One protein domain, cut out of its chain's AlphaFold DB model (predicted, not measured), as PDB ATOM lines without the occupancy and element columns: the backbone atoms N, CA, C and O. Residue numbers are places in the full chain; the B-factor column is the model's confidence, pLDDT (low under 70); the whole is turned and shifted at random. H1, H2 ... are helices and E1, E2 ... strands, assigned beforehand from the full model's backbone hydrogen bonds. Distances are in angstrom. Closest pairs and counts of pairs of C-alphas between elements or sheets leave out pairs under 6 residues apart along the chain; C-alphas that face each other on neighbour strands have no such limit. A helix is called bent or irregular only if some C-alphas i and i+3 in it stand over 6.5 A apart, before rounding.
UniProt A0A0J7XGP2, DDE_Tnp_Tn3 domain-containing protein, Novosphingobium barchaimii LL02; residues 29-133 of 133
ATOM      1  N   ALA A  29     139.053 127.168 185.731       93.81
ATOM      2  CA  ALA A  29     140.275 127.703 185.130       93.81
ATOM      3  C   ALA A  29     141.499 127.644 186.062       93.81
ATOM      4  O   ALA A  29     142.625 127.524 185.587       93.81
ATOM      5  N   ILE A  30     141.288 127.695 187.382       94.69
ATOM      6  CA  ILE A  30     142.367 127.555 188.368       94.69
ATOM      7  C   ILE A  30     142.899 126.119 188.338       94.69
ATOM      8  O   ILE A  30     144.104 125.904 188.253       94.69
ATOM      9  N   HIS A  31     142.001 125.135 188.334       94.44
ATOM     10  CA  HIS A  31     142.378 123.723 188.270       94.44
ATOM     11  C   HIS A  31     142.926 123.315 186.898       94.44
ATOM     12  O   HIS A  31     143.790 122.446 186.807       94.44
ATOM     13  N   ALA A  32     142.486 123.967 185.819       94.50
ATOM     14  CA  ALA A  32     143.100 123.790 184.506       94.50
ATOM     15  C   ALA A  32     144.583 124.203 184.516       94.50
ATOM     16  O   ALA A  32     145.403 123.543 183.877       94.50
ATOM     17  N   LEU A  33     144.943 125.242 185.279       94.69
ATOM     18  CA  LEU A  33     146.329 125.690 185.408       94.69
ATOM     19  C   LEU A  33     147.219 124.655 186.116       94.69
ATOM     20  O   LEU A  33     148.377 124.510 185.727       94.69
ATOM     21  N   ASP A  34     146.688 123.878 187.070       94.88
ATOM     22  CA  ASP A  34     147.416 122.737 187.657       94.88
ATOM     23  C   ASP A  34     147.825 121.732 186.574       94.88
ATOM     24  O   ASP A  34     148.957 121.252 186.557       94.88
ATOM     25  N   GLY A  35     146.911 121.438 185.646       94.19
ATOM     26  CA  GLY A  35     147.160 120.534 184.528       94.19
ATOM     27  C   GLY A  35     148.173 121.078 183.525       94.19
ATOM     28  O   GLY A  35     149.030 120.332 183.059       94.19
ATOM     29  N   ILE A  36     148.105 122.375 183.212       94.75
ATOM     30  CA  ILE A  36     149.049 123.031 182.293       94.75
ATOM     31  C   ILE A  36     150.458 123.021 182.876       94.75
ATOM     32  O   ILE A  36     151.409 122.670 182.185       94.75
ATOM     33  N   LEU A  37     150.608 123.385 184.149       94.62
ATOM     34  CA  LEU A  37     151.927 123.416 184.763       94.62
ATOM     35  C   LEU A  37     152.426 122.005 185.066       94.62
ATOM     36  O   LEU A  37     153.604 121.743 184.866       94.62
ATOM     37  N   GLY A  38     151.564 121.088 185.503       92.69
ATOM     38  CA  GLY A  38     151.942 119.773 186.027       92.69
ATOM     39  C   GLY A  38     151.928 118.600 185.043       92.69
ATOM     40  O   GLY A  38     152.118 117.470 185.487       92.69
ATOM     41  N   HIS A  39     151.685 118.798 183.741       92.19
ATOM     42  CA  HIS A  39     151.648 117.667 182.807       92.19
ATOM     43  C   HIS A  39     153.039 117.072 182.531       92.19
ATOM     44  O   HIS A  39     154.027 117.784 182.371       92.19
ATOM     45  N   GLU A  40     153.094 115.753 182.336       90.25
ATOM     46  CA  GLU A  40     154.312 115.037 181.912       90.25
ATOM     47  C   GLU A  40     154.378 114.810 180.392       90.25
ATOM     48  O   GLU A  40     155.271 114.139 179.879       90.25
ATOM     49  N   SER A  41     153.412 115.352 179.644       90.06
ATOM     50  CA  SER A  41     153.397 115.236 178.186       90.06
ATOM     51  C   SER A  41     154.518 116.055 177.538       90.06
ATOM     52  O   SER A  41     154.961 117.063 178.084       90.06
ATOM     53  N   SER A  42     154.919 115.670 176.325       90.50
ATOM     54  CA  SER A  42     155.831 116.459 175.489       90.50
ATOM     55  C   SER A  42     155.131 117.602 174.737       90.50
ATOM     56  O   SER A  42     155.714 118.150 173.803       90.50
ATOM     57  N   ALA A  43     153.862 117.893 175.046       90.69
ATOM     58  CA  ALA A  43     153.131 118.978 174.407       90.69
ATOM     59  C   ALA A  43     153.665 120.329 174.894       90.69
ATOM     60  O   ALA A  43     153.923 120.508 176.080       90.69
ATOM     61  N   ASP A  44     153.797 121.274 173.969       91.06
ATOM     62  CA  ASP A  44     154.095 122.667 174.283       91.06
ATOM     63  C   ASP A  44     152.771 123.416 174.454       91.06
ATOM     64  O   ASP A  44     152.085 123.730 173.478       91.06
ATOM     65  N   ILE A  45     152.350 123.590 175.707       93.19
ATOM     66  CA  ILE A  45     151.092 124.257 176.038       93.19
ATOM     67  C   ILE A  45     151.372 125.731 176.299       93.19
ATOM     68  O   ILE A  45     151.922 126.097 177.334       93.19
ATOM     69  N   THR A  46     150.941 126.580 175.371       94.06
ATOM     70  CA  THR A  46     151.155 128.031 175.448       94.06
ATOM     71  C   THR A  46     149.914 128.803 175.876       94.06
ATOM     72  O   THR A  46     150.046 129.912 176.387       94.06
ATOM     73  N   ALA A  47     148.719 128.226 175.705       95.44
ATOM     74  CA  ALA A  47     147.459 128.923 175.922       95.44
ATOM     75  C   ALA A  47     146.392 128.071 176.621       95.44
ATOM     76  O   ALA A  47     146.263 126.869 176.371       95.44
ATOM     77  N   LEU A  48     145.562 128.721 177.438       95.44
ATOM     78  CA  LEU A  48     144.351 128.154 178.035       95.44
ATOM     79  C   LEU A  48     143.123 128.852 177.465       95.44
ATOM     80  O   LEU A  48     142.949 130.058 177.619       95.44
ATOM     81  N   HIS A  49     142.236 128.056 176.880       94.69
ATOM     82  CA  HIS A  49     140.935 128.507 176.410       94.69
ATOM     83  C   HIS A  49     139.851 128.015 177.362       94.69
ATOM     84  O   HIS A  49     139.812 126.835 177.709       94.69
ATOM     85  N   THR A  50     138.938 128.903 177.745       93.06
ATOM     86  CA  THR A  50     137.766 128.543 178.554       93.06
ATOM     87  C   THR A  50     136.497 129.088 177.930       93.06
ATOM     88  O   THR A  50     136.514 130.079 177.193       93.06
ATOM     89  N   ASP A  51     135.365 128.475 178.259       90.94
ATOM     90  CA  ASP A  51     134.076 129.080 177.965       90.94
ATOM     91  C   ASP A  51     133.777 130.253 178.925       90.94
ATOM     92  O   ASP A  51     134.633 130.707 179.693       90.94
ATOM     93  N   GLY A  52     132.549 130.773 178.859       85.69
ATOM     94  CA  GLY A  52     132.151 131.914 179.680       85.69
ATOM     95  C   GLY A  52     132.101 131.626 181.183       85.69
ATOM     96  O   GLY A  52     132.195 132.577 181.956       85.69
ATOM     97  N   GLY A  53     131.958 130.360 181.593       85.12
ATOM     98  CA  GLY A  53     131.977 129.949 182.999       85.12
ATOM     99  C   GLY A  53     133.386 129.944 183.593       85.12
ATOM    100  O   GLY A  53     133.547 130.229 184.776       85.12
ATOM    101  N   GLY A  54     134.408 129.717 182.763       87.81
ATOM    102  CA  GLY A  54     135.813 129.685 183.187       87.81
ATOM    103  C   GLY A  54     136.526 131.042 183.234       87.81
ATOM    104  O   GLY A  54     137.723 131.088 183.504       87.81
ATOM    105  N   VAL A  55     135.845 132.161 182.975       91.00
ATOM    106  CA  VAL A  55     136.480 133.491 183.004       91.00
ATOM    107  C   VAL A  55     136.952 133.832 184.424       91.00
ATOM    108  O   VAL A  55     136.138 133.959 185.336       91.00
ATOM    109  N   SER A  56     138.253 134.076 184.600       91.69
ATOM    110  CA  SER A  56     138.853 134.387 185.904       91.69
ATOM    111  C   SER A  56     139.941 135.462 185.808       91.69
ATOM    112  O   SER A  56     140.925 135.302 185.089       91.69
ATOM    113  N   ASP A  57     139.776 136.558 186.560       91.38
ATOM    114  CA  ASP A  57     140.726 137.681 186.564       91.38
ATOM    115  C   ASP A  57     142.072 137.283 187.196       91.38
ATOM    116  O   ASP A  57     143.128 137.724 186.744       91.38
ATOM    117  N   ILE A  58     142.049 136.418 188.218       93.50
ATOM    118  CA  ILE A  58     143.277 135.945 188.869       93.50
ATOM    119  C   ILE A  58     144.058 134.990 187.964       93.50
ATOM    120  O   ILE A  58     145.277 135.104 187.873       93.50
ATOM    121  N   VAL A  59     143.368 134.118 187.219       95.50
ATOM    122  CA  VAL A  59     144.014 133.243 186.226       95.50
ATOM    123  C   VAL A  59     144.599 134.079 185.091       95.50
ATOM    124  O   VAL A  59     145.740 133.840 184.710       95.50
ATOM    125  N   PHE A  60     143.889 135.115 184.625       94.12
ATOM    126  CA  PHE A  60     144.420 136.057 183.633       94.12
ATOM    127  C   PHE A  60     145.750 136.677 184.088       94.12
ATOM    128  O   PHE A  60     146.727 136.671 183.340       94.12
ATOM    129  N   ALA A  61     145.807 137.180 185.325       95.06
ATOM    130  CA  ALA A  61     147.020 137.781 185.872       95.06
ATOM    131  C   ALA A  61     148.162 136.762 186.028       95.06
ATOM    132  O   ALA A  61     149.289 137.034 185.616       95.06
ATOM    133  N   VAL A  62     147.879 135.587 186.595       97.19
ATOM    134  CA  VAL A  62     148.889 134.548 186.852       97.19
ATOM    135  C   VAL A  62     149.450 133.981 185.550       97.19
ATOM    136  O   VAL A  62     150.667 133.888 185.411       97.19
ATOM    137  N   MET A  63     148.600 133.664 184.571       97.25
ATOM    138  CA  MET A  63     149.054 133.174 183.266       97.25
ATOM    139  C   MET A  63     149.943 134.197 182.560       97.25
ATOM    140  O   MET A  63     151.026 133.838 182.099       97.25
ATOM    141  N   HIS A  64     149.567 135.479 182.589       97.06
ATOM    142  CA  HIS A  64     150.402 136.542 182.035       97.06
ATOM    143  C   HIS A  64     151.792 136.602 182.695       97.06
ATOM    144  O   HIS A  64     152.800 136.703 182.000       97.06
ATOM    145  N   LEU A  65     151.867 136.491 184.027       97.50
ATOM    146  CA  LEU A  65     153.142 136.485 184.761       97.50
ATOM    147  C   LEU A  65     153.976 135.220 184.501       97.50
ATOM    148  O   LEU A  65     155.209 135.266 184.527       97.50
ATOM    149  N   LEU A  66     153.318 134.094 184.222       96.56
ATOM    150  CA  LEU A  66     153.976 132.849 183.834       96.56
ATOM    151  C   LEU A  66     154.494 132.878 182.389       96.56
ATOM    152  O   LEU A  66     155.429 132.131 182.099       96.56
ATOM    153  N   GLY A  67     153.971 133.769 181.542       96.31
ATOM    154  CA  GLY A  67     154.280 133.846 180.110       96.31
ATOM    155  C   GLY A  67     153.372 132.967 179.243       96.31
ATOM    156  O   GLY A  67     153.802 132.523 178.185       96.31
ATOM    157  N   LEU A  68     152.153 132.690 179.714       96.75
ATOM    158  CA  LEU A  68     151.135 131.887 179.039       96.75
ATOM    159  C   LEU A  68     149.938 132.758 178.642       96.75
ATOM    160  O   LEU A  68     149.573 133.696 179.357       96.75
ATOM    161  N   ASP A  69     149.280 132.398 177.546       97.00
ATOM    162  CA  ASP A  69     148.113 133.112 177.044       97.00
ATOM    163  C   ASP A  69     146.829 132.581 177.688       97.00
ATOM    164  O   ASP A  69     146.493 131.399 177.604       97.00
ATOM    165  N   PHE A  70     146.078 133.459 178.351       96.44
ATOM    166  CA  PHE A  70     144.725 133.138 178.787       96.44
ATOM    167  C   PHE A  70     143.726 133.717 177.792       96.44
ATOM    168  O   PHE A  70     143.549 134.936 177.714       96.44
ATOM    169  N   GLU A  71     143.046 132.837 177.060       95.44
ATOM    170  CA  GLU A  71     142.118 133.172 175.979       95.44
ATOM    171  C   GLU A  71     140.677 132.754 176.330       95.44
ATOM    172  O   GLU A  71     140.077 131.889 175.678       95.44
ATOM    173  N   PRO A  72     140.074 133.326 177.390       92.94
ATOM    174  CA  PRO A  72     138.721 132.972 177.770       92.94
ATOM    175  C   PRO A  72     137.709 133.580 176.796       92.94
ATOM    176  O   PRO A  72     137.821 134.733 176.362       92.94
ATOM    177  N   ARG A  73     136.622 132.858 176.530       92.06
ATOM    178  CA  ARG A  73     135.456 133.432 175.853       92.06
ATOM    179  C   ARG A  73     134.710 134.344 176.823       92.06
ATOM    180  O   ARG A  73     133.837 133.885 177.550       92.06
ATOM    181  N   ILE A  74     134.995 135.644 176.794       89.19
ATOM    182  CA  ILE A  74     134.328 136.644 177.644       89.19
ATOM    183  C   ILE A  74     132.885 136.880 177.150       89.19
ATOM    184  O   ILE A  74     132.691 137.500 176.098       89.19
ATOM    185  N   PRO A  75     131.840 136.420 177.869       87.00
ATOM    186  CA  PRO A  75     130.465 136.694 177.482       87.00
ATOM    187  C   PRO A  75     130.102 138.132 177.867       87.00
ATOM    188  O   PRO A  75     130.526 138.609 178.914       87.00
ATOM    189  N   ARG A  76     129.279 138.798 177.042       86.56
ATOM    190  CA  ARG A  76     128.686 140.122 177.327       86.56
ATOM    191  C   ARG A  76     129.696 141.097 177.944       86.56
ATOM    192  O   ARG A  76     129.643 141.402 179.128       86.56
ATOM    193  N   LEU A  77     130.610 141.614 177.120       81.88
ATOM    194  CA  LEU A  77     131.647 142.554 177.564       81.88
ATOM    195  C   LEU A  77     131.081 143.772 178.324       81.88
ATOM    196  O   LEU A  77     131.747 144.295 179.209       81.88
ATOM    197  N   SER A  78     129.844 144.181 178.022       81.31
ATOM    198  CA  SER A  78     129.101 145.228 178.738       81.31
ATOM    199  C   SER A  78     128.886 144.949 180.226       81.31
ATOM    200  O   SER A  78     128.736 145.888 181.002       81.31
ATOM    201  N   ASP A  79     128.857 143.678 180.619       83.81
ATOM    202  CA  ASP A  79     128.599 143.245 181.994       83.81
ATOM    203  C   ASP A  79     129.908 143.140 182.793       83.81
ATOM    204  O   ASP A  79     129.894 142.920 184.006       83.81
ATOM    205  N   ARG A  80     131.060 143.277 182.122       84.06
ATOM    206  CA  ARG A  80     132.384 143.210 182.737       84.06
ATOM    207  C   ARG A  80     132.849 144.610 183.118       84.06
ATOM    208  O   ARG A  80     132.676 145.572 182.378       84.06
ATOM    209  N   GLN A  81     133.489 144.695 184.275       86.25
ATOM    210  CA  GLN A  81     134.168 145.897 184.737       86.25
ATOM    211  C   GLN A  81     135.664 145.710 184.489       86.25
ATOM    212  O   GLN A  81     136.289 144.831 185.076       86.25
ATOM    213  N   LEU A  82     136.231 146.517 183.600       88.25
ATOM    214  CA  LEU A  82     137.667 146.604 183.381       88.25
ATOM    215  C   LEU A  82     138.329 147.340 184.547       88.25
ATOM    216  O   LEU A  82     137.742 148.234 185.164       88.25
ATOM    217  N   TYR A  83     139.586 146.995 184.802       89.88
ATOM    218  CA  TYR A  83     140.399 147.618 185.835       89.88
ATOM    219  C   TYR A  83     141.551 148.388 185.201       89.88
ATOM    220  O   TYR A  83     142.156 147.957 184.222       89.88
ATOM    221  N   GLY A  84     141.850 149.554 185.765       91.56
ATOM    222  CA  GLY A  84     142.904 150.434 185.277       91.56
ATOM    223  C   GLY A  84     143.621 151.141 186.417       91.56
ATOM    224  O   GLY A  84     143.098 151.236 187.526       91.56
ATOM    225  N   PHE A  85     144.828 151.638 186.150       93.25
ATOM    226  CA  PHE A  85     145.595 152.435 187.113       93.25
ATOM    227  C   PHE A  85     145.154 153.899 187.164       93.25
ATOM    228  O   PHE A  85     145.383 154.564 188.167       93.25
ATOM    229  N   GLU A  86     144.508 154.398 186.111       93.38
ATOM    230  CA  GLU A  86     144.027 155.775 186.029       93.38
ATOM    231  C   GLU A  86     142.527 155.865 186.353       93.38
ATOM    232  O   GLU A  86     141.805 154.867 186.281       93.38
ATOM    233  N   PRO A  87     141.999 157.052 186.701       91.50
ATOM    234  CA  PRO A  87     140.556 157.257 186.800       91.50
ATOM    235  C   PRO A  87     139.839 156.937 185.476       91.50
ATOM    236  O   PRO A  87     140.324 157.333 184.419       91.50
ATOM    237  N   ALA A  88     138.640 156.336 185.532       91.62
ATOM    238  CA  ALA A  88     137.863 155.899 184.357       91.62
ATOM    239  C   ALA A  88     137.772 156.951 183.230       91.62
ATOM    240  O   ALA A  88     137.961 156.639 182.056       91.62
ATOM    241  N   ARG A  89     137.586 158.233 183.589       92.38
ATOM    242  CA  ARG A  89     137.548 159.379 182.655       92.38
ATOM    243  C   ARG A  89     138.778 159.506 181.746       92.38
ATOM    244  O   ARG A  89     138.696 160.141 180.699       92.38
ATOM    245  N   ARG A  90     139.922 158.937 182.138       94.75
ATOM    246  CA  ARG A  90     141.168 158.979 181.364       94.75
ATOM    247  C   ARG A  90     141.146 158.028 180.165       94.75
ATOM    248  O   ARG A  90     141.921 158.234 179.238       94.75
ATOM    249  N   TYR A  91     140.225 157.063 180.143       92.88
ATOM    250  CA  TYR A  91     140.076 156.067 179.075       92.88
ATOM    251  C   TYR A  91     139.063 156.464 177.980       92.88
ATOM    252  O   TYR A  91     138.710 155.652 177.125       92.88
ATOM    253  N   GLY A  92     138.588 157.717 177.966       93.69
ATOM    254  CA  GLY A  92     137.757 158.255 176.884       93.69
ATOM    255  C   GLY A  92     136.462 157.464 176.668       93.69
ATOM    256  O   GLY A  92     135.686 157.271 177.599       93.69
ATOM    257  N   ARG A  93     136.227 156.982 175.439       93.12
ATOM    258  CA  ARG A  93     135.016 156.212 175.084       93.12
ATOM    259  C   ARG A  93     134.892 154.884 175.836       93.12
ATOM    260  O   ARG A  93     133.792 154.350 175.906       93.12
ATOM    261  N   LEU A  94     135.990 154.370 176.390       90.56
ATOM    262  CA  LEU A  94     135.991 153.147 177.191       90.56
ATOM    263  C   LEU A  94     135.641 153.407 178.656       90.56
ATOM    264  O   LEU A  94     135.408 152.446 179.376       90.56
ATOM    265  N   ALA A  95     135.569 154.667 179.103       92.19
ATOM    266  CA  ALA A  95     135.272 155.012 180.492       92.19
ATOM    267  C   ALA A  95     134.063 154.259 181.094       92.19
ATOM    268  O   ALA A  95     134.184 153.845 182.243       92.19
ATOM    269  N   PRO A  96     132.951 154.004 180.365       90.69
ATOM    270  CA  PRO A  96     131.820 153.237 180.901       90.69
ATOM    271  C   PRO A  96     132.120 151.763 181.210       90.69
ATOM    272  O   PRO A  96     131.362 151.142 181.945       90.69
ATOM    273  N   LEU A  97     133.192 151.199 180.643       89.88
ATOM    274  CA  LEU A  97     133.613 149.818 180.885       89.88
ATOM    275  C   LEU A  97     134.538 149.698 182.099       89.88
ATOM    276  O   LEU A  97     134.776 148.587 182.550       89.88
ATOM    277  N   PHE A  98     135.096 150.801 182.610       91.12
ATOM    278  CA  PHE A  98     136.026 150.764 183.737       91.12
ATOM    279  C   PHE A  98     135.290 150.895 185.067       91.12
ATOM    280  O   PHE A  98     134.565 151.866 185.294       91.12
ATOM    281  N   GLY A  99     135.558 149.950 185.966       86.38
ATOM    282  CA  GLY A  99     135.008 149.938 187.313       86.38
ATOM    283  C   GLY A  99     135.937 150.575 188.325       86.38
ATOM    284  O   GLY A  99     136.192 151.781 188.319       86.38
ATOM    285  N   ARG A 100     136.429 149.748 189.251       86.00
ATOM    286  CA  ARG A 100     137.338 150.201 190.307       86.00
ATOM    287  C   ARG A 100     138.754 150.382 189.765       86.00
ATOM    288  O   ARG A 100     139.204 149.672 188.869       86.00
ATOM    289  N   ARG A 101     139.475 151.335 190.355       92.06
ATOM    290  CA  ARG A 101     140.895 151.554 190.073       92.06
ATOM    291  C   ARG A 101     141.737 150.485 190.767       92.06
ATOM    292  O   ARG A 101     141.440 150.114 191.901       92.06
ATOM    293  N   LEU A 102     142.803 150.047 190.109       92.50
ATOM    294  CA  LEU A 102     143.799 149.156 190.696       92.50
ATOM    295  C   LEU A 102     144.600 149.879 191.784       92.50
ATOM    296  O   LEU A 102     145.002 151.036 191.624       92.50
ATOM    297  N   GLY A 103     144.862 149.178 192.885       93.88
ATOM    298  CA  GLY A 103     145.735 149.650 193.955       93.88
ATOM    299  C   GLY A 103     147.200 149.462 193.581       93.88
ATOM    300  O   GLY A 103     147.804 148.481 193.998       93.88
ATOM    301  N   ARG A 104     147.773 150.386 192.796       94.62
ATOM    302  CA  ARG A 104     149.188 150.320 192.378       94.62
ATOM    303  C   ARG A 104     150.120 150.104 193.566       94.62
ATOM    304  O   ARG A 104     150.939 149.197 193.515       94.62
ATOM    305  N   ASP A 105     149.981 150.914 194.609       96.19
ATOM    306  CA  ASP A 105     150.898 150.874 195.750       96.19
ATOM    307  C   ASP A 105     150.825 149.531 196.483       96.19
ATOM    308  O   ASP A 105     151.853 149.014 196.900       96.19
ATOM    309  N   LEU A 106     149.635 148.921 196.545       95.94
ATOM    310  CA  LEU A 106     149.436 147.589 197.117       95.94
ATOM    311  C   LEU A 106     150.108 146.493 196.279       95.94
ATOM    312  O   LEU A 106     150.698 145.574 196.838       95.94
ATOM    313  N   ILE A 107     150.014 146.586 194.949       95.25
ATOM    314  CA  ILE A 107     150.672 145.640 194.034       95.25
ATOM    315  C   ILE A 107     152.189 145.771 194.163       95.25
ATOM    316  O   ILE A 107     152.883 144.770 194.287       95.25
ATOM    317  N   VAL A 108     152.701 147.003 194.160       97.25
ATOM    318  CA  VAL A 108     154.139 147.271 194.281       97.25
ATOM    319  C   VAL A 108     154.666 146.816 195.640       97.25
ATOM    320  O   VAL A 108     155.735 146.214 195.690       97.25
ATOM    321  N   SER A 109     153.925 147.052 196.728       98.31
ATOM    322  CA  SER A 109     154.362 146.666 198.074       98.31
ATOM    323  C   SER A 109     154.439 145.155 198.287       98.31
ATOM    324  O   SER A 109     155.124 144.747 199.213       98.31
ATOM    325  N   HIS A 110     153.750 144.359 197.463       97.62
ATOM    326  CA  HIS A 110     153.760 142.890 197.521       97.62
ATOM    327  C   HIS A 110     154.391 142.255 196.271       97.62
ATOM    328  O   HIS A 110     154.168 141.081 195.974       97.62
ATOM    329  N   TRP A 111     155.115 143.036 195.461       97.88
ATOM    330  CA  TRP A 111     155.607 142.549 194.172       97.88
ATOM    331  C   TRP A 111     156.622 141.413 194.328       97.88
ATOM    332  O   TRP A 111     156.641 140.496 193.507       97.88
ATOM    333  N   ALA A 112     157.445 141.459 195.379       98.25
ATOM    334  CA  ALA A 112     158.426 140.419 195.665       98.25
ATOM    335  C   ALA A 112     157.734 139.082 195.970       98.25
ATOM    336  O   ALA A 112     158.044 138.074 195.341       98.25
ATOM    337  N   GLU A 113     156.729 139.096 196.841       97.75
ATOM    338  CA  GLU A 113     155.948 137.921 197.222       97.75
ATOM    339  C   GLU A 113     155.164 137.361 196.030       97.75
ATOM    340  O   GLU A 113     155.128 136.150 195.819       97.75
ATOM    341  N   ILE A 114     154.578 138.233 195.200       97.44
ATOM    342  CA  ILE A 114     153.923 137.815 193.953       97.44
ATOM    343  C   ILE A 114     154.932 137.098 193.047       97.44
ATOM    344  O   ILE A 114     154.636 136.018 192.539       97.44
ATOM    345  N   ALA A 115     156.125 137.665 192.855       97.88
ATOM    346  CA  ALA A 115     157.154 137.059 192.016       97.88
ATOM    347  C   ALA A 115     157.625 135.697 192.559       97.88
ATOM    348  O   ALA A 115     157.797 134.766 191.772       97.88
ATOM    349  N   GLU A 116     157.778 135.559 193.878       97.75
ATOM    350  CA  GLU A 116     158.128 134.291 194.532       97.75
ATOM    351  C   GLU A 116     157.055 133.217 194.320       97.75
ATOM    352  O   GLU A 116     157.378 132.089 193.945       97.75
ATOM    353  N   VAL A 117     155.777 133.569 194.482       97.50
ATOM    354  CA  VAL A 117     154.659 132.644 194.241       97.50
ATOM    355  C   VAL A 117     154.626 132.189 192.781       97.50
ATOM    356  O   VAL A 117     154.487 130.995 192.509       97.50
ATOM    357  N   ILE A 118     154.801 133.112 191.830       98.06
ATOM    358  CA  ILE A 118     154.841 132.781 190.398       98.06
ATOM    359  C   ILE A 118     156.042 131.886 190.068       98.06
ATOM    360  O   ILE A 118     155.895 130.929 189.304       98.06
ATOM    361  N   ALA A 119     157.214 132.154 190.650       97.81
ATOM    362  CA  ALA A 119     158.393 131.308 190.481       97.81
ATOM    363  C   ALA A 119     158.150 129.894 191.032       97.81
ATOM    364  O   ALA A 119     158.384 128.917 190.325       97.81
ATOM    365  N   ALA A 120     157.576 129.774 192.231       97.62
ATOM    366  CA  ALA A 120     157.246 128.481 192.826       97.62
ATOM    367  C   ALA A 120     156.236 127.678 191.983       97.62
ATOM    368  O   ALA A 120     156.364 126.455 191.883       97.62
ATOM    369  N   MET A 121     155.253 128.342 191.357       96.81
ATOM    370  CA  MET A 121     154.329 127.705 190.408       96.81
ATOM    371  C   MET A 121     155.058 127.227 189.146       96.81
ATOM    372  O   MET A 121     154.863 126.089 188.718       96.81
ATOM    373  N   ARG A 122     155.927 128.066 188.565       94.88
ATOM    374  CA  ARG A 122     156.734 127.714 187.382       94.88
ATOM    375  C   ARG A 122     157.638 126.509 187.650       94.88
ATOM    376  O   ARG A 122     157.729 125.617 186.809       94.88
ATOM    377  N   ASP A 123     158.234 126.460 188.835       95.31
ATOM    378  CA  ASP A 123     159.110 125.374 189.276       95.31
ATOM    379  C   ASP A 123     158.331 124.151 189.790       95.31
ATOM    380  O   ASP A 123     158.933 123.178 190.243       95.31
ATOM    381  N   ARG A 124     156.988 124.182 189.725       93.81
ATOM    382  CA  ARG A 124     156.079 123.115 190.183       93.81
ATOM    383  C   ARG A 124     156.254 122.746 191.658       93.81
ATOM    384  O   ARG A 124     155.932 121.634 192.069       93.81
ATOM    385  N   THR A 125     156.753 123.678 192.466       95.38
ATOM    386  CA  THR A 125     156.887 123.496 193.919       95.38
ATOM    387  C   THR A 125     155.534 123.633 194.619       95.38
ATOM    388  O   THR A 125     155.297 122.996 195.643       95.38
ATOM    389  N   VAL A 126     154.627 124.435 194.052       94.44
ATOM    390  CA  VAL A 126     153.244 124.597 194.520       94.44
ATOM    391  C   VAL A 126     152.274 124.460 193.351       94.44
ATOM    392  O   VAL A 126     152.591 124.858 192.229       94.44
ATOM    393  N   THR A 127     151.082 123.922 193.608       94.44
ATOM    394  CA  THR A 127     150.009 123.902 192.608       94.44
ATOM    395  C   THR A 127     149.212 125.209 192.652       94.44
ATOM    396  O   THR A 127     148.928 125.719 193.741       94.44
ATOM    397  N   PRO A 128     148.821 125.771 191.497       94.56
ATOM    398  CA  PRO A 128     147.933 126.926 191.431       94.56
ATOM    399  C   PRO A 128     146.682 126.820 192.304       94.56
ATOM    400  O   PRO A 128     146.383 127.753 193.050       94.56
ATOM    401  N   SER A 129     145.979 125.688 192.270       93.88
ATOM    402  CA  SER A 129     144.760 125.489 193.065       93.88
ATOM    403  C   SER A 129     144.975 125.527 194.574       93.88
ATOM    404  O   SER A 129     144.054 125.892 195.295       93.88
ATOM    405  N   LEU A 130     146.178 125.217 195.064       94.00
ATOM    406  CA  LEU A 130     146.493 125.315 196.489       94.00
ATOM    407  C   LEU A 130     146.575 126.772 196.959       94.00
ATOM    408  O   LEU A 130     146.259 127.068 198.107       94.00
ATOM    409  N   ILE A 131     147.033 127.670 196.086       93.88
ATOM    410  CA  ILE A 131     147.264 129.081 196.419       93.88
ATOM    411  C   ILE A 131     146.045 129.949 196.083       93.88
ATOM    412  O   ILE A 131     145.794 130.941 196.764       93.88
ATOM    413  N   LEU A 132     145.315 129.605 195.018       91.25
ATOM    414  CA  LEU A 132     144.243 130.432 194.451       91.25
ATOM    415  C   LEU A 132     142.822 129.910 194.742       91.25
ATOM    416  O   LEU A 132     141.864 130.620 194.430       91.25
ATOM    417  N   GLY A 133     142.694 128.669 195.231       81.00
ATOM    418  CA  GLY A 133     141.427 127.959 195.448       81.00
ATOM    419  C   GLY A 133     140.738 128.231 196.778       81.00
ATOM    420  O   GLY A 133     141.363 128.816 197.689       81.00
TER     421      GLY A 133
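This is residues 29 to 133 of the 133 residues of the protein "DDE_Tnp_Tn3 domain-containing protein" of Novosphingobium barchaimii LL02 (UniProt A0A0J7XGP2). Two lobes stand at either end of an open, loosely joined model: in the larger, H1 and H2 pack over one side of a sheet of two strands, E1 and E2, while in the smaller, the irregular helix H3 packs on a second sheet of two strands, E3 and E4. Two stretches bridge the gap between them, the link of residues 73 to 81 and an arm of H4 and H5, of which residues 105 to 113 stick out; the far end of H5 packs on H2, and H6 packs on H1. The 105 printed residues include six named helices and four named strands, in the order H1 E1 H2 E2 E3 H3 E4 H4 H5 H6, and the class is mixed, helices and strands; both sheets are parallel. The whole is only just loose, close to compact, with a radius of gyration of the C-alphas of 15.6 A and spans of 47 by 33 by 22 A.

H1 is residues 29 to 38, 14.1 A long, from C-alpha 29 at (140.275, 127.703, 185.130). E1 is residues 47 to 50, H2 is 57 to 66, 14.4 A long, and E2 is 69 to 72. E3 is residues 82 to 84, H3 is 88 to 97, and E4 is 98 to 101. H3 is irregular: C-alphas 90 and 93 are 9.2 A apart. H4 is residues 104 to 109, and H5, the longest helix, is 111 to 122, 16.4 A long. H6 is residues 128 to 132, ending with C-alpha 132 at (144.243, 130.432, 194.451).

E1, H2 and E2 form a strand-helix-strand unit, two parallel neighbour strands with a helix between them along the chain, and its crossover is right-handed. N 48 and O 69 are within hydrogen-bond range at 2.8 A. H1 and H2 only just touch, with 3 pairs of C-alphas within 8 A, the closest Ile 30 and Val 59 at 6.3 A; they run the same way at a shallow tilt of 20 degrees. H1 touches H6, the closest C-alphas being those of His 31 and Ser 129, 5.6 A apart. H5 touches H2 with residues 118 to 122 alone, about perpendicular at 76 degrees, the closest C-alphas being those of Leu 66 and Ile 118, 6.6 A apart. H4 and H5 meet only through their link. E3, H3 and E4 form another such unit, also right-handed; N 99 and O 82 are 2.9 A apart, within hydrogen-bond range. The closest C-alphas of H3 and E4 are those of Ala 88 and Phe 98, at 5.5 A. H3 is apart from H1, H2, H4, H5 and H6. In H1, H2, H4, H5 and H6 every O i to N i+4 pair is within hydrogen-bond range; in H3 0 of 6 are, against 4 of 7 O i to N i+3 pairs.

The two C-alphas farthest apart, those of Glu 40 and Arg 89, are 47.4 A apart. The printed part has no cut and ends at the chain's last residue, Gly 133. No link is long; that from E2 to E3, with 9 residues, is short. The mean pLDDT of the printed part is 93.0, and no printed residue is under 70.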